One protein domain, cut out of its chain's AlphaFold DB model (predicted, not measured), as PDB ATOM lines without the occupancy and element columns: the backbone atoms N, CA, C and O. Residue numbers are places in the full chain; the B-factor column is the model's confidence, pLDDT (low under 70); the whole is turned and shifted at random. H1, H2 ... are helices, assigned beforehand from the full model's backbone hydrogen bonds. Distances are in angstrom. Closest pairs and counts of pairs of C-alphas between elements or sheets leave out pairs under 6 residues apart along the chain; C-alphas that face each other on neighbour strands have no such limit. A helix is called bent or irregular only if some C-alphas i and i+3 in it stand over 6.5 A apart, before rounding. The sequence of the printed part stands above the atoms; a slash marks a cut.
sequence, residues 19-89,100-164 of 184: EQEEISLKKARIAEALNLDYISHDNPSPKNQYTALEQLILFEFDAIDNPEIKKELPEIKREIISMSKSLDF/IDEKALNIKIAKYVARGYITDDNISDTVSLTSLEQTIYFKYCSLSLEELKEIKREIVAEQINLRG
ATOM      1  N   GLU A  19     -13.503 -20.744  -8.353       80.75
ATOM      2  CA  GLU A  19     -12.503 -21.790  -8.615       80.75
ATOM      3  C   GLU A  19     -12.076 -22.528  -7.331       80.75
ATOM      4  O   GLU A  19     -11.906 -23.750  -7.331       80.75
ATOM      5  N   GLN A  20     -11.925 -21.810  -6.214       82.06
ATOM      6  CA  GLN A  20     -11.593 -22.420  -4.922       82.06
ATOM      7  C   GLN A  20     -12.730 -23.293  -4.382       82.06
ATOM      8  O   GLN A  20     -12.465 -24.366  -3.829       82.06
ATOM      9  N   GLU A  21     -13.981 -22.869  -4.562       85.00
ATOM     10  CA  GLU A  21     -15.163 -23.654  -4.202       85.00
ATOM     11  C   GLU A  21     -15.251 -24.945  -5.028       85.00
ATOM     12  O   GLU A  21     -15.435 -26.019  -4.450       85.00
ATOM     13  N   GLU A  22     -15.021 -24.881  -6.344       86.44
ATOM     14  CA  GLU A  22     -15.005 -26.066  -7.215       86.44
ATOM     15  C   GLU A  22     -13.915 -27.067  -6.792       86.44
ATOM     16  O   GLU A  22     -14.164 -28.271  -6.676       86.44
ATOM     17  N   ILE A  23     -12.705 -26.575  -6.508       89.88
ATOM     18  CA  ILE A  23     -11.590 -27.400  -6.021       89.88
ATOM     19  C   ILE A  23     -11.946 -28.068  -4.689       89.88
ATOM     20  O   ILE A  23     -11.682 -29.261  -4.505       89.88
ATOM     21  N   SER A  24     -12.532 -27.312  -3.760       89.62
ATOM     22  CA  SER A  24     -12.950 -27.822  -2.453       89.62
ATOM     23  C   SER A  24     -14.013 -28.912  -2.599       89.62
ATOM     24  O   SER A  24     -13.883 -29.986  -2.006       89.62
ATOM     25  N   LEU A  25     -15.008 -28.696  -3.466       89.12
ATOM     26  CA  LEU A  25     -16.070 -29.662  -3.738       89.12
ATOM     27  C   LEU A  25     -15.526 -30.953  -4.364       89.12
ATOM     28  O   LEU A  25     -15.895 -32.046  -3.934       89.12
ATOM     29  N   LYS A  26     -14.595 -30.857  -5.323       92.00
ATOM     30  CA  LYS A  26     -13.910 -32.034  -5.891       92.00
ATOM     31  C   LYS A  26     -13.177 -32.830  -4.813       92.00
ATOM     32  O   LYS A  26     -13.327 -34.050  -4.745       92.00
ATOM     33  N   LYS A  27     -12.419 -32.158  -3.937       93.94
ATOM     34  CA  LYS A  27     -11.727 -32.815  -2.812       93.94
ATOM     35  C   LYS A  27     -12.718 -33.488  -1.862       93.94
ATOM     36  O   LYS A  27     -12.474 -34.628  -1.473       93.94
ATOM     37  N   ALA A  28     -13.828 -32.827  -1.534       91.44
ATOM     38  CA  ALA A  28     -14.872 -33.368  -0.665       91.44
ATOM     39  C   ALA A  28     -15.523 -34.628  -1.252       91.44
ATOM     40  O   ALA A  28     -15.582 -35.647  -0.570       91.44
ATOM     41  N   ARG A  29     -15.902 -34.610  -2.539       91.06
ATOM     42  CA  ARG A  29     -16.467 -35.784  -3.232       91.06
ATOM     43  C   ARG A  29     -15.507 -36.971  -3.238       91.06
ATOM     44  O   ARG A  29     -15.910 -38.098  -2.963       91.06
ATOM     45  N   ILE A  30     -14.224 -36.732  -3.525       94.38
ATOM     46  CA  ILE A  30     -13.212 -37.799  -3.488       94.38
ATOM     47  C   ILE A  30     -13.013 -38.303  -2.050       94.38
ATOM     48  O   ILE A  30     -12.861 -39.504  -1.837       94.38
ATOM     49  N   ALA A  31     -13.019 -37.408  -1.059       93.94
ATOM     50  CA  ALA A  31     -12.877 -37.766   0.350       93.94
ATOM     51  C   ALA A  31     -14.039 -38.632   0.849       93.94
ATOM     52  O   ALA A  31     -13.809 -39.606   1.563       93.94
ATOM     53  N   GLU A  32     -15.266 -38.321   0.446       91.19
ATOM     54  CA  GLU A  32     -16.434 -39.138   0.754       91.19
ATOM     55  C   GLU A  32     -16.349 -40.514   0.098       91.19
ATOM     56  O   GLU A  32     -16.491 -41.529   0.772       91.19
ATOM     57  N   ALA A  33     -16.024 -40.570  -1.193       91.50
ATOM     58  CA  ALA A  33     -15.882 -41.839  -1.894       91.50
ATOM     59  C   ALA A  33     -14.722 -42.698  -1.341       91.50
ATOM     60  O   ALA A  33     -14.796 -43.925  -1.373       91.50
ATOM     61  N   LEU A  34     -13.677 -42.077  -0.783       93.44
ATOM     62  CA  LEU A  34     -12.632 -42.768  -0.024       93.44
ATOM     63  C   LEU A  34     -13.150 -43.292   1.327       93.44
ATOM     64  O   LEU A  34     -12.796 -44.397   1.719       93.44
ATOM     65  N   ASN A  35     -13.973 -42.519   2.041       91.06
ATOM     66  CA  ASN A  35     -14.564 -42.928   3.321       91.06
ATOM     67  C   ASN A  35     -15.599 -44.060   3.167       91.06
ATOM     68  O   ASN A  35     -15.759 -44.880   4.065       91.06
ATOM     69  N   LEU A  36     -16.292 -44.109   2.027       88.81
ATOM     70  CA  LEU A  36     -17.284 -45.134   1.685       88.81
ATOM     71  C   LEU A  36     -16.680 -46.378   1.009       88.81
ATOM     72  O   LEU A  36     -17.427 -47.222   0.518       88.81
ATOM     73  N   ASP A  37     -15.348 -46.490   0.959       90.19
ATOM     74  CA  ASP A  37     -14.625 -47.586   0.301       90.19
ATOM     75  C   ASP A  37     -15.003 -47.776  -1.186       90.19
ATOM     76  O   ASP A  37     -14.972 -48.881  -1.723       90.19
ATOM     77  N   TYR A  38     -15.357 -46.699  -1.895       89.62
ATOM     78  CA  TYR A  38     -15.543 -46.731  -3.356       89.62
ATOM     79  C   TYR A  38     -14.223 -46.553  -4.099       89.62
ATOM     80  O   TYR A  38     -14.059 -47.031  -5.223       89.62
ATOM     81  N   ILE A  39     -13.274 -45.871  -3.461       93.25
ATOM     82  CA  ILE A  39     -11.909 -45.704  -3.943       93.25
ATOM     83  C   ILE A  39     -10.957 -46.133  -2.845       93.25
ATOM     84  O   ILE A  39     -11.154 -45.817  -1.677       93.25
ATOM     85  N   SER A  40      -9.871 -46.787  -3.232       93.50
ATOM     86  CA  SER A  40      -8.778 -47.105  -2.332       93.50
ATOM     87  C   SER A  40      -7.571 -46.204  -2.575       93.50
ATOM     88  O   SER A  40      -7.298 -45.731  -3.680       93.50
ATOM     89  N   HIS A  41      -6.774 -45.997  -1.529       92.81
ATOM     90  CA  HIS A  41      -5.404 -45.502  -1.684       92.81
ATOM     91  C   HIS A  41      -4.367 -46.624  -1.497       92.81
ATOM     92  O   HIS A  41      -3.174 -46.361  -1.319       92.81
ATOM     93  N   ASP A  42      -4.813 -47.880  -1.480       85.62
ATOM     94  CA  ASP A  42      -3.936 -49.037  -1.364       85.62
ATOM     95  C   ASP A  42      -3.240 -49.348  -2.697       85.62
ATOM     96  O   ASP A  42      -3.553 -48.783  -3.745       85.62
ATOM     97  N   ASN A  43      -2.232 -50.212  -2.607       85.12
ATOM     98  CA  ASN A  43      -1.672 -50.963  -3.723       85.12
ATOM     99  C   ASN A  43      -1.388 -50.144  -5.016       85.12
ATOM    100  O   ASN A  43      -2.177 -50.165  -5.965       85.12
ATOM    101  N   PRO A  44      -0.254 -49.420  -5.089       93.56
ATOM    102  CA  PRO A  44       0.092 -48.632  -6.270       93.56
ATOM    103  C   PRO A  44       0.215 -49.503  -7.525       93.56
ATOM    104  O   PRO A  44       0.726 -50.623  -7.477       93.56
ATOM    105  N   SER A  45      -0.217 -48.970  -8.669       93.69
ATOM    106  CA  SER A  45      -0.093 -49.659  -9.955       93.69
ATOM    107  C   SER A  45       1.381 -49.917 -10.304       93.69
ATOM    108  O   SER A  45       2.196 -48.989 -10.265       93.69
ATOM    109  N   PRO A  46       1.749 -51.135 -10.738       92.94
ATOM    110  CA  PRO A  46       3.097 -51.424 -11.219       92.94
ATOM    111  C   PRO A  46       3.531 -50.553 -12.409       92.94
ATOM    112  O   PRO A  46       4.722 -50.271 -12.553       92.94
ATOM    113  N   LYS A  47       2.592 -50.105 -13.257       93.31
ATOM    114  CA  LYS A  47       2.899 -49.335 -14.474       93.31
ATOM    115  C   LYS A  47       3.237 -47.874 -14.215       93.31
ATOM    116  O   LYS A  47       4.102 -47.337 -14.903       93.31
ATOM    117  N   ASN A  48       2.555 -47.222 -13.274       93.94
ATOM    118  CA  ASN A  48       2.719 -45.781 -13.044       93.94
ATOM    119  C   ASN A  48       3.036 -45.397 -11.591       93.94
ATOM    120  O   ASN A  48       3.275 -44.224 -11.325       93.94
ATOM    121  N   GLN A  49       3.094 -46.374 -10.682       96.12
ATOM    122  CA  GLN A  49       3.397 -46.211  -9.256       96.12
ATOM    123  C   GLN A  49       2.376 -45.364  -8.476       96.12
ATOM    124  O   GLN A  49       2.622 -45.034  -7.318       96.12
ATOM    125  N   TYR A  50       1.222 -45.054  -9.073       96.94
ATOM    126  CA  TYR A  50       0.124 -44.343  -8.426       96.94
ATOM    127  C   TYR A  50      -0.931 -45.319  -7.902       96.94
ATOM    128  O   TYR A  50      -1.295 -46.292  -8.563       96.94
ATOM    129  N   THR A  51      -1.452 -45.024  -6.720       96.88
ATOM    130  CA  THR A  51      -2.636 -45.657  -6.114       96.88
ATOM    131  C   THR A  51      -3.913 -45.221  -6.835       96.88
ATOM    132  O   THR A  51      -3.902 -44.206  -7.531       96.88
ATOM    133  N   ALA A  52      -5.029 -45.944  -6.676       96.81
ATOM    134  CA  ALA A  52      -6.282 -45.577  -7.346       96.81
ATOM    135  C   ALA A  52      -6.743 -44.150  -6.981       96.81
ATOM    136  O   ALA A  52      -7.085 -43.375  -7.873       96.81
ATOM    137  N   LEU A  53      -6.614 -43.761  -5.707       97.56
ATOM    138  CA  LEU A  53      -6.833 -42.388  -5.247       97.56
ATOM    139  C   LEU A  53      -5.990 -41.357  -6.014       97.56
ATOM    140  O   LEU A  53      -6.506 -40.335  -6.454       97.56
ATOM    141  N   GLU A  54      -4.692 -41.601  -6.187       98.19
ATOM    142  CA  GLU A  54      -3.810 -40.671  -6.904       98.19
ATOM    143  C   GLU A  54      -4.158 -40.578  -8.391       98.19
ATOM    144  O   GLU A  54      -4.150 -39.485  -8.953       98.19
ATOM    145  N   GLN A  55      -4.498 -41.705  -9.020       98.25
ATOM    146  CA  GLN A  55      -4.931 -41.734 -10.418       98.25
ATOM    147  C   GLN A  55      -6.237 -40.953 -10.611       98.25
ATOM    148  O   GLN A  55      -6.356 -40.207 -11.585       98.25
ATOM    149  N   LEU A  56      -7.173 -41.052  -9.661       97.44
ATOM    150  CA  LEU A  56      -8.408 -40.274  -9.686       97.44
ATOM    151  C   LEU A  56      -8.166 -38.781  -9.450       97.44
ATOM    152  O   LEU A  56      -8.745 -37.965 -10.158       97.44
ATOM    153  N   ILE A  57      -7.287 -38.399  -8.516       97.75
ATOM    154  CA  ILE A  57      -6.920 -36.986  -8.316       97.75
ATOM    155  C   ILE A  57      -6.343 -36.409  -9.613       97.75
ATOM    156  O   ILE A  57      -6.761 -35.348 -10.065       97.75
ATOM    157  N   LEU A  58      -5.422 -37.124 -10.262       97.75
ATOM    158  CA  LEU A  58      -4.858 -36.680 -11.540       97.75
ATOM    159  C   LEU A  58      -5.933 -36.532 -12.628       97.75
ATOM    160  O   LEU A  58      -5.802 -35.666 -13.490       97.75
ATOM    161  N   PHE A  59      -6.981 -37.355 -12.593       97.38
ATOM    162  CA  PHE A  59      -8.111 -37.280 -13.514       97.38
ATOM    163  C   PHE A  59      -9.048 -36.096 -13.234       97.38
ATOM    164  O   PHE A  59      -9.334 -35.322 -14.146       97.38
ATOM    165  N   GLU A  60      -9.503 -35.922 -11.989       95.94
ATOM    166  CA  GLU A  60     -10.476 -34.885 -11.605       95.94
ATOM    167  C   GLU A  60      -9.906 -33.461 -11.684       95.94
ATOM    168  O   GLU A  60     -10.641 -32.505 -11.935       95.94
ATOM    169  N   PHE A  61      -8.590 -33.324 -11.512       95.88
ATOM    170  CA  PHE A  61      -7.867 -32.053 -11.621       95.88
ATOM    171  C   PHE A  61      -7.245 -31.821 -13.007       95.88
ATOM    172  O   PHE A  61      -6.455 -30.900 -13.212       95.88
ATOM    173  N   ASP A  62      -7.611 -32.650 -13.981       95.06
ATOM    174  CA  ASP A  62      -7.216 -32.508 -15.374       95.06
ATOM    175  C   ASP A  62      -5.695 -32.452 -15.622       95.06
ATOM    176  O   ASP A  62      -5.196 -31.648 -16.405       95.06
ATOM    177  N   ALA A  63      -4.926 -33.345 -14.991       95.12
ATOM    178  CA  ALA A  63      -3.459 -33.332 -15.023       95.12
ATOM    179  C   ALA A  63      -2.818 -33.515 -16.417       95.12
ATOM    180  O   ALA A  63      -1.611 -33.306 -16.571       95.12
ATOM    181  N   ILE A  64      -3.584 -33.931 -17.436       92.00
ATOM    182  CA  ILE A  64      -3.125 -33.899 -18.835       92.00
ATOM    183  C   ILE A  64      -2.929 -32.455 -19.307       92.00
ATOM    184  O   ILE A  64      -1.917 -32.172 -19.952       92.00
ATOM    185  N   ASP A  65      -3.870 -31.576 -18.970       93.62
ATOM    186  CA  ASP A  65      -3.877 -30.168 -19.370       93.62
ATOM    187  C   ASP A  65      -3.229 -29.275 -18.292       93.62
ATOM    188  O   ASP A  65      -2.639 -28.246 -18.616       93.62
ATOM    189  N   ASN A  66      -3.222 -29.731 -17.033       93.00
ATOM    190  CA  ASN A  66      -2.638 -29.061 -15.870       93.00
ATOM    191  C   ASN A  66      -1.495 -29.893 -15.251       93.00
ATOM    192  O   ASN A  66      -1.659 -30.518 -14.201       93.00
ATOM    193  N   PRO A  67      -0.296 -29.934 -15.857       91.00
ATOM    194  CA  PRO A  67       0.787 -30.807 -15.394       91.00
ATOM    195  C   PRO A  67       1.316 -30.467 -13.989       91.00
ATOM    196  O   PRO A  67       1.927 -31.327 -13.350       91.00
ATOM    197  N   GLU A  68       1.081 -29.246 -13.496       93.19
ATOM    198  CA  GLU A  68       1.455 -28.807 -12.142       93.19
ATOM    199  C   GLU A  68       0.753 -29.620 -11.045       93.19
ATOM    200  O   GLU A  68       1.356 -29.889 -10.005       93.19
ATOM    201  N   ILE A  69      -0.430 -30.172 -11.336       94.12
ATOM    202  CA  ILE A  69      -1.165 -31.067 -10.433       94.12
ATOM    203  C   ILE A  69      -0.312 -32.262  -9.999       94.12
ATOM    204  O   ILE A  69      -0.423 -32.724  -8.868       94.12
ATOM    205  N   LYS A  70       0.612 -32.753 -10.838       93.12
ATOM    206  CA  LYS A  70       1.529 -33.831 -10.429       93.12
ATOM    207  C   LYS A  70       2.445 -33.435  -9.274       93.12
ATOM    208  O   LYS A  70       2.823 -34.302  -8.489       93.12
ATOM    209  N   LYS A  71       2.850 -32.164  -9.203       94.56
ATOM    210  CA  LYS A  71       3.701 -31.647  -8.124       94.56
ATOM    211  C   LYS A  71       2.889 -31.433  -6.848       94.56
ATOM    212  O   LYS A  71       3.399 -31.702  -5.767       94.56
ATOM    213  N   GLU A  72       1.635 -31.016  -6.993       95.00
ATOM    214  CA  GLU A  72       0.695 -30.763  -5.892       95.00
ATOM    215  C   GLU A  72       0.019 -32.039  -5.365       95.00
ATOM    216  O   GLU A  72      -0.499 -32.061  -4.249       95.00
ATOM    217  N   LEU A  73       0.070 -33.136  -6.127       96.44
ATOM    218  CA  LEU A  73      -0.570 -34.415  -5.813       96.44
ATOM    219  C   LEU A  73      -0.357 -34.894  -4.361       96.44
ATOM    220  O   LEU A  73      -1.343 -35.301  -3.744       96.44
ATOM    221  N   PRO A  74       0.857 -34.849  -3.762       96.50
ATOM    222  CA  PRO A  74       1.046 -35.285  -2.377       96.50
ATOM    223  C   PRO A  74       0.279 -34.438  -1.354       96.50
ATOM    224  O   PRO A  74      -0.130 -34.958  -0.315       96.50
ATOM    225  N   GLU A  75       0.110 -33.145  -1.627       97.00
ATOM    226  CA  GLU A  75      -0.621 -32.214  -0.770       97.00
ATOM    227  C   GLU A  75      -2.128 -32.409  -0.927       97.00
ATOM    228  O   GLU A  75      -2.800 -32.691   0.065       97.00
ATOM    229  N   ILE A  76      -2.627 -32.439  -2.168       96.94
ATOM    230  CA  ILE A  76      -4.041 -32.719  -2.473       96.94
ATOM    231  C   ILE A  76      -4.471 -34.059  -1.860       96.94
ATOM    232  O   ILE A  76      -5.497 -34.146  -1.184       96.94
ATOM    233  N   LYS A  77      -3.654 -35.109  -2.024       97.38
ATOM    234  CA  LYS A  77      -3.898 -36.427  -1.421       97.38
ATOM    235  C   LYS A  77      -3.994 -36.347   0.102       97.38
ATOM    236  O   LYS A  77      -4.869 -36.974   0.695       97.38
ATOM    237  N   ARG A  78      -3.082 -35.614   0.751       96.94
ATOM    238  CA  ARG A  78      -3.068 -35.471   2.214       96.94
ATOM    239  C   ARG A  78      -4.342 -34.793   2.710       96.94
ATOM    240  O   ARG A  78      -4.909 -35.254   3.697       96.94
ATOM    241  N   GLU A  79      -4.777 -33.736   2.035       95.88
ATOM    242  CA  GLU A  79      -6.005 -33.018   2.370       95.88
ATOM    243  C   GLU A  79      -7.229 -33.923   2.248       95.88
ATOM    244  O   GLU A  79      -7.969 -34.058   3.216       95.88
ATOM    245  N   ILE A  80      -7.376 -34.642   1.132       95.94
ATOM    246  CA  ILE A  80      -8.477 -35.596   0.918       95.94
ATOM    247  C   ILE A  80      -8.495 -36.686   2.000       95.94
ATOM    248  O   ILE A  80      -9.542 -36.987   2.573       95.94
ATOM    249  N   ILE A  81      -7.336 -37.257   2.349       95.19
ATOM    250  CA  ILE A  81      -7.242 -38.250   3.431       95.19
ATOM    251  C   ILE A  81      -7.629 -37.630   4.785       95.19
ATOM    252  O   ILE A  81      -8.238 -38.299   5.616       95.19
ATOM    253  N   SER A  82      -7.285 -36.368   5.039       94.12
ATOM    254  CA  SER A  82      -7.685 -35.673   6.268       94.12
ATOM    255  C   SER A  82      -9.188 -35.399   6.312       94.12
ATOM    256  O   SER A  82      -9.810 -35.589   7.358       94.12
ATOM    257  N   MET A  83      -9.765 -34.976   5.186       92.44
ATOM    258  CA  MET A  83     -11.199 -34.738   5.034       92.44
ATOM    259  C   MET A  83     -11.975 -36.036   5.240       92.44
ATOM    260  O   MET A  83     -12.854 -36.064   6.089       92.44
ATOM    261  N   SER A  84     -11.584 -37.129   4.574       91.75
ATOM    262  CA  SER A  84     -12.288 -38.423   4.664       91.75
ATOM    263  C   SER A  84     -12.412 -38.941   6.099       91.75
ATOM    264  O   SER A  84     -13.457 -39.442   6.483       91.75
ATOM    265  N   LYS A  85     -11.383 -38.738   6.930       90.00
ATOM    266  CA  LYS A  85     -11.383 -39.116   8.355       90.00
ATOM    267  C   LYS A  85     -12.265 -38.238   9.241       90.00
ATOM    268  O   LYS A  85     -12.520 -38.614  10.381       90.00
ATOM    269  N   SER A  86     -12.623 -37.053   8.760       85.62
ATOM    270  CA  SER A  86     -13.399 -36.050   9.494       85.62
ATOM    271  C   SER A  86     -14.855 -35.988   9.028       85.62
ATOM    272  O   SER A  86     -15.632 -35.253   9.626       85.62
ATOM    273  N   LEU A  87     -15.217 -36.728   7.972       78.69
ATOM    274  CA  LEU A  87     -16.587 -36.821   7.482       78.69
ATOM    275  C   LEU A  87     -17.412 -37.702   8.425       78.69
ATOM    276  O   LEU A  87     -17.241 -38.922   8.469       78.69
ATOM    277  N   ASP A  88     -18.344 -37.083   9.147       65.56
ATOM    278  CA  ASP A  88     -19.500 -37.801   9.675       65.56
ATOM    279  C   ASP A  88     -20.427 -38.118   8.485       65.56
ATOM    280  O   ASP A  88     -20.646 -37.265   7.634       65.56
ATOM    281  N   PHE A  89     -20.925 -39.357   8.408       56.50
ATOM    282  CA  PHE A  89     -21.573 -40.062   7.274       56.50
ATOM    283  C   PHE A  89     -22.737 -39.372   6.495       56.50
ATOM    284  O   PHE A  89     -23.479 -40.066   5.803       56.50
ATOM    285  N   ILE A 100     -24.146 -35.793 -17.282       76.25
ATOM    286  CA  ILE A 100     -22.867 -36.224 -17.834       76.25
ATOM    287  C   ILE A 100     -23.084 -36.621 -19.295       76.25
ATOM    288  O   ILE A 100     -23.849 -37.532 -19.612       76.25
ATOM    289  N   ASP A 101     -22.338 -35.995 -20.205       89.81
ATOM    290  CA  ASP A 101     -22.136 -36.550 -21.544       89.81
ATOM    291  C   ASP A 101     -21.260 -37.805 -21.414       89.81
ATOM    292  O   ASP A 101     -20.028 -37.736 -21.388       89.81
ATOM    293  N   GLU A 102     -21.914 -38.965 -21.298       90.94
ATOM    294  CA  GLU A 102     -21.266 -40.265 -21.097       90.94
ATOM    295  C   GLU A 102     -20.204 -40.553 -22.160       90.94
ATOM    296  O   GLU A 102     -19.142 -41.099 -21.866       90.94
ATOM    297  N   LYS A 103     -20.450 -40.146 -23.409       92.31
ATOM    298  CA  LYS A 103     -19.501 -40.372 -24.498       92.31
ATOM    299  C   LYS A 103     -18.268 -39.494 -24.325       92.31
ATOM    300  O   LYS A 103     -17.145 -39.979 -24.485       92.31
ATOM    301  N   ALA A 104     -18.453 -38.215 -24.004       93.94
ATOM    302  CA  ALA A 104     -17.340 -37.316 -23.719       93.94
ATOM    303  C   ALA A 104     -16.535 -37.797 -22.502       93.94
ATOM    304  O   ALA A 104     -15.300 -37.786 -22.545       93.94
ATOM    305  N   LEU A 105     -17.215 -38.283 -21.460       95.06
ATOM    306  CA  LEU A 105     -16.589 -38.859 -20.276       95.06
ATOM    307  C   LEU A 105     -15.787 -40.124 -20.611       95.06
ATOM    308  O   LEU A 105     -14.608 -40.200 -20.262       95.06
ATOM    309  N   ASN A 106     -16.366 -41.076 -21.346       95.75
ATOM    310  CA  ASN A 106     -15.676 -42.298 -21.766       95.75
ATOM    311  C   ASN A 106     -14.429 -41.985 -22.597       95.75
ATOM    312  O   ASN A 106     -13.362 -42.555 -22.358       95.75
ATOM    313  N   ILE A 107     -14.509 -41.009 -23.508       95.56
ATOM    314  CA  ILE A 107     -13.347 -40.525 -24.267       95.56
ATOM    315  C   ILE A 107     -12.309 -39.882 -23.337       95.56
ATOM    316  O   ILE A 107     -11.106 -40.092 -23.524       95.56
ATOM    317  N   LYS A 108     -12.733 -39.099 -22.335       96.38
ATOM    318  CA  LYS A 108     -11.828 -38.501 -21.343       96.38
ATOM    319  C   LYS A 108     -11.086 -39.598 -20.581       96.38
ATOM    320  O   LYS A 108      -9.857 -39.600 -20.595       96.38
ATOM    321  N   ILE A 109     -11.790 -40.572 -20.006       97.56
ATOM    322  CA  ILE A 109     -11.166 -41.691 -19.284       97.56
ATOM    323  C   ILE A 109     -10.224 -42.463 -20.222       97.56
ATOM    324  O   ILE A 109      -9.066 -42.698 -19.874       97.56
ATOM    325  N   ALA A 110     -10.649 -42.756 -21.454       97.25
ATOM    326  CA  ALA A 110      -9.824 -43.437 -22.451       97.25
ATOM    327  C   ALA A 110      -8.512 -42.693 -22.757       97.25
ATOM    328  O   ALA A 110      -7.463 -43.329 -22.889       97.25
ATOM    329  N   LYS A 111      -8.519 -41.352 -22.810       96.75
ATOM    330  CA  LYS A 111      -7.291 -40.545 -22.951       96.75
ATOM    331  C   LYS A 111      -6.350 -40.729 -21.760       96.75
ATOM    332  O   LYS A 111      -5.145 -40.891 -21.970       96.75
ATOM    333  N   TYR A 112      -6.873 -40.740 -20.536       97.44
ATOM    334  CA  TYR A 112      -6.076 -40.961 -19.325       97.44
ATOM    335  C   TYR A 112      -5.469 -42.364 -19.284       97.44
ATOM    336  O   TYR A 112      -4.283 -42.503 -18.968       97.44
ATOM    337  N   VAL A 113      -6.223 -43.385 -19.696       96.94
ATOM    338  CA  VAL A 113      -5.703 -44.751 -19.845       96.94
ATOM    339  C   VAL A 113      -4.640 -44.810 -20.945       96.94
ATOM    340  O   VAL A 113      -3.547 -45.348 -20.750       96.94
ATOM    341  N   ALA A 114      -4.895 -44.192 -22.102       94.75
ATOM    342  CA  ALA A 114      -3.959 -44.181 -23.222       94.75
ATOM    343  C   ALA A 114      -2.625 -43.508 -22.861       94.75
ATOM    344  O   ALA A 114      -1.579 -43.954 -23.341       94.75
ATOM    345  N   ARG A 115      -2.658 -42.482 -22.004       93.31
ATOM    346  CA  ARG A 115      -1.494 -41.743 -21.495       93.31
ATOM    347  C   ARG A 115      -0.854 -42.363 -20.243       93.31
ATOM    348  O   ARG A 115       0.171 -41.856 -19.801       93.31
ATOM    349  N   GLY A 116      -1.419 -43.442 -19.696       94.38
ATOM    350  CA  GLY A 116      -0.873 -44.164 -18.539       94.38
ATOM    351  C   GLY A 116      -1.132 -43.505 -17.180       94.38
ATOM    352  O   GLY A 116      -0.517 -43.895 -16.191       94.38
ATOM    353  N   TYR A 117      -2.027 -42.519 -17.116       95.94
ATOM    354  CA  TYR A 117      -2.446 -41.910 -15.850       95.94
ATOM    355  C   TYR A 117      -3.419 -42.800 -15.086       95.94
ATOM    356  O   TYR A 117      -3.308 -42.904 -13.873       95.94
ATOM    357  N   ILE A 118      -4.327 -43.458 -15.808       97.44
ATOM    358  CA  ILE A 118      -5.228 -44.471 -15.257       97.44
ATOM    359  C   ILE A 118      -4.785 -45.843 -15.759       97.44
ATOM    360  O   ILE A 118      -4.390 -46.002 -16.917       97.44
ATOM    361  N   THR A 119      -4.840 -46.836 -14.883       96.38
ATOM    362  CA  THR A 119      -4.393 -48.202 -15.155       96.38
ATOM    363  C   THR A 119      -5.465 -49.220 -14.785       96.38
ATOM    364  O   THR A 119      -6.318 -48.988 -13.935       96.38
ATOM    365  N   ASP A 120      -5.419 -50.359 -15.466       95.62
ATOM    366  CA  ASP A 120      -6.326 -51.494 -15.274       95.62
ATOM    367  C   ASP A 120      -5.510 -52.767 -15.001       95.62
ATOM    368  O   ASP A 120      -5.713 -53.809 -15.618       95.62
ATOM    369  N   ASP A 121      -4.458 -52.645 -14.187       92.62
ATOM    370  CA  ASP A 121      -3.426 -53.676 -14.020       92.62
ATOM    371  C   ASP A 121      -3.296 -54.218 -12.596       92.62
ATOM    372  O   ASP A 121      -2.563 -55.183 -12.381       92.62
ATOM    373  N   ASN A 122      -4.004 -53.619 -11.643       91.12
ATOM    374  CA  ASN A 122      -3.906 -53.964 -10.239       91.12
ATOM    375  C   ASN A 122      -5.275 -53.861  -9.573       91.12
ATOM    376  O   ASN A 122      -5.958 -52.853  -9.739       91.12
ATOM    377  N   ILE A 123      -5.670 -54.904  -8.848       92.56
ATOM    378  CA  ILE A 123      -6.942 -54.957  -8.124       92.56
ATOM    379  C   ILE A 123      -6.673 -54.521  -6.680       92.56
ATOM    380  O   ILE A 123      -5.703 -54.971  -6.067       92.56
ATOM    381  N   SER A 124      -7.510 -53.631  -6.150       91.88
ATOM    382  CA  SER A 124      -7.460 -53.242  -4.738       91.88
ATOM    383  C   SER A 124      -7.915 -54.393  -3.842       91.88
ATOM    384  O   SER A 124      -8.957 -54.994  -4.101       91.88
ATOM    385  N   ASP A 125      -7.188 -54.651  -2.753       89.50
ATOM    386  CA  ASP A 125      -7.606 -55.627  -1.737       89.50
ATOM    387  C   ASP A 125      -8.809 -55.115  -0.927       89.50
ATOM    388  O   ASP A 125      -9.611 -55.907  -0.434       89.50
ATOM    389  N   THR A 126      -8.944 -53.791  -0.810       89.12
ATOM    390  CA  THR A 126     -10.028 -53.132  -0.070       89.12
ATOM    391  C   THR A 126     -11.339 -53.147  -0.861       89.12
ATOM    392  O   THR A 126     -12.371 -53.555  -0.339       89.12
ATOM    393  N   VAL A 127     -11.294 -52.744  -2.138       90.06
ATOM    394  CA  VAL A 127     -12.504 -52.492  -2.952       90.06
ATOM    395  C   VAL A 127     -12.754 -53.591  -3.995       90.06
ATOM    396  O   VAL A 127     -13.825 -53.667  -4.585       90.06
ATOM    397  N   SER A 128     -11.791 -54.492  -4.229       92.81
ATOM    398  CA  SER A 128     -11.874 -55.561  -5.245       92.81
ATOM    399  C   SER A 128     -12.093 -55.067  -6.686       92.81
ATOM    400  O   SER A 128     -12.547 -55.827  -7.542       92.81
ATOM    401  N   LEU A 129     -11.729 -53.813  -6.969       94.12
ATOM    402  CA  LEU A 129     -11.800 -53.165  -8.282       94.12
ATOM    403  C   LEU A 129     -10.426 -52.622  -8.693       94.12
ATOM    404  O   LEU A 129      -9.618 -52.248  -7.832       94.12
ATOM    405  N   THR A 130     -10.160 -52.535  -9.998       95.56
ATOM    406  CA  THR A 130      -8.965 -51.850 -10.524       95.56
ATOM    407  C   THR A 130      -9.091 -50.328 -10.462       95.56
ATOM    408  O   THR A 130     -10.185 -49.797 -10.297       95.56
ATOM    409  N   SER A 131      -7.992 -49.583 -10.640       96.50
ATOM    410  CA  SER A 131      -8.049 -48.109 -10.661       96.50
ATOM    411  C   SER A 131      -8.950 -47.560 -11.776       96.50
ATOM    412  O   SER A 131      -9.642 -46.562 -11.571       96.50
ATOM    413  N   LEU A 132      -8.992 -48.221 -12.938       97.19
ATOM    414  CA  LEU A 132      -9.937 -47.897 -14.005       97.19
ATOM    415  C   LEU A 132     -11.386 -48.119 -13.555       97.19
ATOM    416  O   LEU A 132     -12.220 -47.237 -13.730       97.19
ATOM    417  N   GLU A 133     -11.683 -49.270 -12.957       96.25
ATOM    418  CA  GLU A 133     -13.032 -49.597 -12.485       96.25
ATOM    419  C   GLU A 133     -13.500 -48.665 -11.366       96.25
ATOM    420  O   GLU A 133     -14.625 -48.181 -11.427       96.25
ATOM    421  N   GLN A 134     -12.632 -48.343 -10.404       95.69
ATOM    422  CA  GLN A 134     -12.924 -47.375  -9.341       95.69
ATOM    423  C   GLN A 134     -13.187 -45.975  -9.913       95.69
ATOM    424  O   GLN A 134     -14.098 -45.289  -9.460       95.69
ATOM    425  N   THR A 135     -12.447 -45.563 -10.952       95.88
ATOM    426  CA  THR A 135     -12.694 -44.282 -11.636       95.88
ATOM    427  C   THR A 135     -14.054 -44.275 -12.334       95.88
ATOM    428  O   THR A 135     -14.807 -43.317 -12.198       95.88
ATOM    429  N   ILE A 136     -14.398 -45.344 -13.061       95.19
ATOM    430  CA  ILE A 136     -15.709 -45.470 -13.719       95.19
ATOM    431  C   ILE A 136     -16.824 -45.433 -12.671       95.19
ATOM    432  O   ILE A 136     -17.770 -44.663 -12.808       95.19
ATOM    433  N   TYR A 137     -16.682 -46.220 -11.605       92.25
ATOM    434  CA  TYR A 137     -17.667 -46.296 -10.533       92.25
ATOM    435  C   TYR A 137     -17.873 -44.938  -9.849       92.25
ATOM    436  O   TYR A 137     -19.012 -44.528  -9.647       92.25
ATOM    437  N   PHE A 138     -16.787 -44.201  -9.583       92.31
ATOM    438  CA  PHE A 138     -16.842 -42.849  -9.026       92.31
ATOM    439  C   PHE A 138     -17.564 -41.845  -9.939       92.31
ATOM    440  O   PHE A 138     -18.262 -40.971  -9.437       92.31
ATOM    441  N   LYS A 139     -17.397 -41.932 -11.267       92.50
ATOM    442  CA  LYS A 139     -18.000 -40.953 -12.191       92.50
ATOM    443  C   LYS A 139     -19.450 -41.225 -12.533       92.50
ATOM    444  O   LYS A 139     -20.195 -40.272 -12.715       92.50
ATOM    445  N   TYR A 140     -19.820 -42.489 -12.669       88.75
ATOM    446  CA  TYR A 140     -21.177 -42.861 -13.058       88.75
ATOM    447  C   TYR A 140     -22.111 -43.003 -11.858       88.75
ATOM    448  O   TYR A 140     -23.304 -42.747 -12.001       88.75
ATOM    449  N   CYS A 141     -21.561 -43.355 -10.689       79.69
ATOM    450  CA  CYS A 141     -22.296 -43.692  -9.471       79.69
ATOM    451  C   CYS A 141     -23.252 -44.889  -9.668       79.69
ATOM    452  O   CYS A 141     -23.798 -45.116 -10.741       79.69
ATOM    453  N   SER A 142     -23.464 -45.692  -8.622       76.12
ATOM    454  CA  SER A 142     -24.522 -46.723  -8.583       76.12
ATOM    455  C   SER A 142     -24.620 -47.648  -9.814       76.12
ATOM    456  O   SER A 142     -25.715 -47.933 -10.295       76.12
ATOM    457  N   LEU A 143     -23.485 -48.147 -10.315       85.62
ATOM    458  CA  LEU A 143     -23.458 -49.097 -11.430       85.62
ATOM    459  C   LEU A 143     -23.653 -50.542 -10.958       85.62
ATOM    460  O   LEU A 143     -23.020 -50.991  -9.998       85.62
ATOM    461  N   SER A 144     -24.441 -51.317 -11.699       90.06
ATOM    462  CA  SER A 144     -24.365 -52.776 -11.639       90.06
ATOM    463  C   SER A 144     -23.031 -53.280 -12.204       90.06
ATOM    464  O   SER A 144     -22.336 -52.608 -12.973       90.06
ATOM    465  N   LEU A 145     -22.668 -54.515 -11.851       87.81
ATOM    466  CA  LEU A 145     -21.440 -55.138 -12.346       87.81
ATOM    467  C   LEU A 145     -21.449 -55.291 -13.877       87.81
ATOM    468  O   LEU A 145     -20.403 -55.214 -14.525       87.81
ATOM    469  N   GLU A 146     -22.617 -55.547 -14.462       92.06
ATOM    470  CA  GLU A 146     -22.822 -55.651 -15.902       92.06
ATOM    471  C   GLU A 146     -22.595 -54.309 -16.607       92.06
ATOM    472  O   GLU A 146     -21.855 -54.280 -17.593       92.06
ATOM    473  N   GLU A 147     -23.145 -53.215 -16.071       93.88
ATOM    474  CA  GLU A 147     -22.964 -51.862 -16.617       93.88
ATOM    475  C   GLU A 147     -21.502 -51.417 -16.523       93.88
ATOM    476  O   GLU A 147     -20.924 -50.974 -17.516       93.88
ATOM    477  N   LEU A 148     -20.847 -51.646 -15.379       93.94
ATOM    478  CA  LEU A 148     -19.416 -51.372 -15.207       93.94
ATOM    479  C   LEU A 148     -18.570 -52.088 -16.272       93.94
ATOM    480  O   LEU A 148     -17.658 -51.501 -16.857       93.94
ATOM    481  N   LYS A 149     -18.882 -53.356 -16.570       93.56
ATOM    482  CA  LYS A 149     -18.188 -54.137 -17.608       93.56
ATOM    483  C   LYS A 149     -18.472 -53.644 -19.023       93.56
ATOM    484  O   LYS A 149     -17.652 -53.894 -19.910       93.56
ATOM    485  N   GLU A 150     -19.639 -53.067 -19.282       95.38
ATOM    486  CA  GLU A 150     -19.971 -52.486 -20.583       95.38
ATOM    487  C   GLU A 150     -19.220 -51.170 -20.783       95.38
ATOM    488  O   GLU A 150     -18.425 -51.077 -21.718       95.38
ATOM    489  N   ILE A 151     -19.326 -50.240 -19.832       95.56
ATOM    490  CA  ILE A 151     -18.623 -48.950 -19.859       95.56
ATOM    491  C   ILE A 151     -17.106 -49.157 -19.962       95.56
ATOM    492  O   ILE A 151     -16.433 -48.564 -20.807       95.56
ATOM    493  N   LYS A 152     -16.546 -50.082 -19.172       96.56
ATOM    494  CA  LYS A 152     -15.124 -50.443 -19.257       96.56
ATOM    495  C   LYS A 152     -14.728 -50.906 -20.661       96.56
ATOM    496  O   LYS A 152     -13.666 -50.529 -21.155       96.56
ATOM    497  N   ARG A 153     -15.560 -51.725 -21.318       95.00
ATOM    498  CA  ARG A 153     -15.297 -52.198 -22.687       95.00
ATOM    499  C   ARG A 153     -15.311 -51.054 -23.693       95.00
ATOM    500  O   ARG A 153     -14.454 -51.036 -24.575       95.00
ATOM    501  N   GLU A 154     -16.228 -50.107 -23.548       95.56
ATOM    502  CA  GLU A 154     -16.279 -48.910 -24.392       95.56
ATOM    503  C   GLU A 154     -15.029 -48.045 -24.224       95.56
ATOM    504  O   GLU A 154     -14.388 -47.691 -25.212       95.56
ATOM    505  N   ILE A 155     -14.606 -47.790 -22.986       96.12
ATOM    506  CA  ILE A 155     -13.390 -47.019 -22.694       96.12
ATOM    507  C   ILE A 155     -12.144 -47.693 -23.277       96.12
ATOM    508  O   ILE A 155     -11.300 -47.023 -23.872       96.12
ATOM    509  N   VAL A 156     -12.015 -49.018 -23.145       93.62
ATOM    510  CA  VAL A 156     -10.888 -49.771 -23.722       93.62
ATOM    511  C   VAL A 156     -10.914 -49.725 -25.253       93.62
ATOM    512  O   VAL A 156      -9.864 -49.570 -25.881       93.62
ATOM    513  N   ALA A 157     -12.093 -49.808 -25.873       91.69
ATOM    514  CA  ALA A 157     -12.234 -49.643 -27.316       91.69
ATOM    515  C   ALA A 157     -11.791 -48.239 -27.767       91.69
ATOM    516  O   ALA A 157     -10.974 -48.107 -28.682       91.69
ATOM    517  N   GLU A 158     -12.242 -47.190 -27.079       93.62
ATOM    518  CA  GLU A 158     -11.826 -45.814 -27.362       93.62
ATOM    519  C   GLU A 158     -10.323 -45.602 -27.136       93.62
ATOM    520  O   GLU A 158      -9.654 -44.945 -27.933       93.62
ATOM    521  N   GLN A 159      -9.738 -46.222 -26.110       92.19
ATOM    522  CA  GLN A 159      -8.296 -46.182 -25.866       92.19
ATOM    523  C   GLN A 159      -7.504 -46.759 -27.053       92.19
ATOM    524  O   GLN A 159      -6.465 -46.206 -27.431       92.19
ATOM    525  N   ILE A 160      -7.971 -47.865 -27.643       89.31
ATOM    526  CA  ILE A 160      -7.356 -48.480 -28.829       89.31
ATOM    527  C   ILE A 160      -7.473 -47.542 -30.035       89.31
ATOM    528  O   ILE A 160      -6.469 -47.302 -30.714       89.31
ATOM    529  N   ASN A 161      -8.654 -46.956 -30.256       88.94
ATOM    530  CA  ASN A 161      -8.890 -45.990 -31.333       88.94
ATOM    531  C   ASN A 161      -7.953 -44.774 -31.218       88.94
ATOM    532  O   ASN A 161      -7.318 -44.378 -32.196       88.94
ATOM    533  N   LEU A 162      -7.786 -44.222 -30.010       88.62
ATOM    534  CA  LEU A 162      -6.891 -43.087 -29.737       88.62
ATOM    535  C   LEU A 162      -5.413 -43.386 -30.034       88.62
ATOM    536  O   LEU A 162      -4.639 -42.464 -30.287       88.62
ATOM    537  N   ARG A 163      -5.007 -44.661 -30.012       84.31
ATOM    538  CA  ARG A 163      -3.647 -45.109 -30.357       84.31
ATOM    539  C   ARG A 163      -3.484 -45.467 -31.839       84.31
ATOM    540  O   ARG A 163      -2.426 -45.953 -32.227       84.31
ATOM    541  N   GLY A 164      -4.505 -45.226 -32.663       76.25
ATOM    542  CA  GLY A 164      -4.504 -45.556 -34.090       76.25
ATOM    543  C   GLY A 164      -4.760 -47.036 -34.389       76.25
ATOM    544  O   GLY A 164      -4.510 -47.479 -35.509       76.25
TER     545      GLY A 164
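What this domain is: This is residues 19 to 89 and 100 to 164 of the 184 residues of an uncharacterized protein of candidate division WS6 bacterium RIFOXYB1_FULL_33_14 (UniProt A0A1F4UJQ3). Two short helices, H2 and H5, make the middle, with crossed pair H1 and H3 on one side and crossed pair H4 and H6 on the other. The 136 printed residues have six named helices, H1 to H6 in order, and no named strand: all helix. The whole is compact, radius of gyration of the C-alphas 14.2 A, spanning 43 by 32 by 31 A.

How they stand to each other: Start with H1, residues 19 to 35, and H2, residues 52 to 60, a helical hairpin that only just touches, with 3 pairs of C-alphas within 8 A, the closest Lys 26 and Glu 60, 7.3 A. H3, residues 69 to 84, touches H1 at a steep tilt of 58 degrees, closest C-alphas Ala 31 and Ser 84, 4.4 A. H4, residues 102 to 114, touches H6, residues 145 to 162, at a steep 63 degrees, closest C-alphas Ala 110 and Gln 159, 4.6 A. H5, residues 131 to 140, touches H2, closest C-alphas Ser 131 and Ala 52, 4.5 A. Every O i to N i+4 pair is within hydrogen-bond range in H1, H2, H4, H5 and H6, and 10 of 12 in H3, irregular with C-alphas 71 and 74 7.3 A apart.

Where its parts are: Find C-alpha 19 at (-12.503, -21.790, -8.615); H1 runs 24.4 A from there. H6, 25.7 A, ends at C-alpha 162, (-6.891, -43.087, -29.737).

The domain as a whole: Residues 90 to 99 are not printed; C-alphas 89 and 100 are 25.4 A apart. Links H1 to H2 and H4 to H5 are long. Residues 88 to 89 have pLDDT under 70.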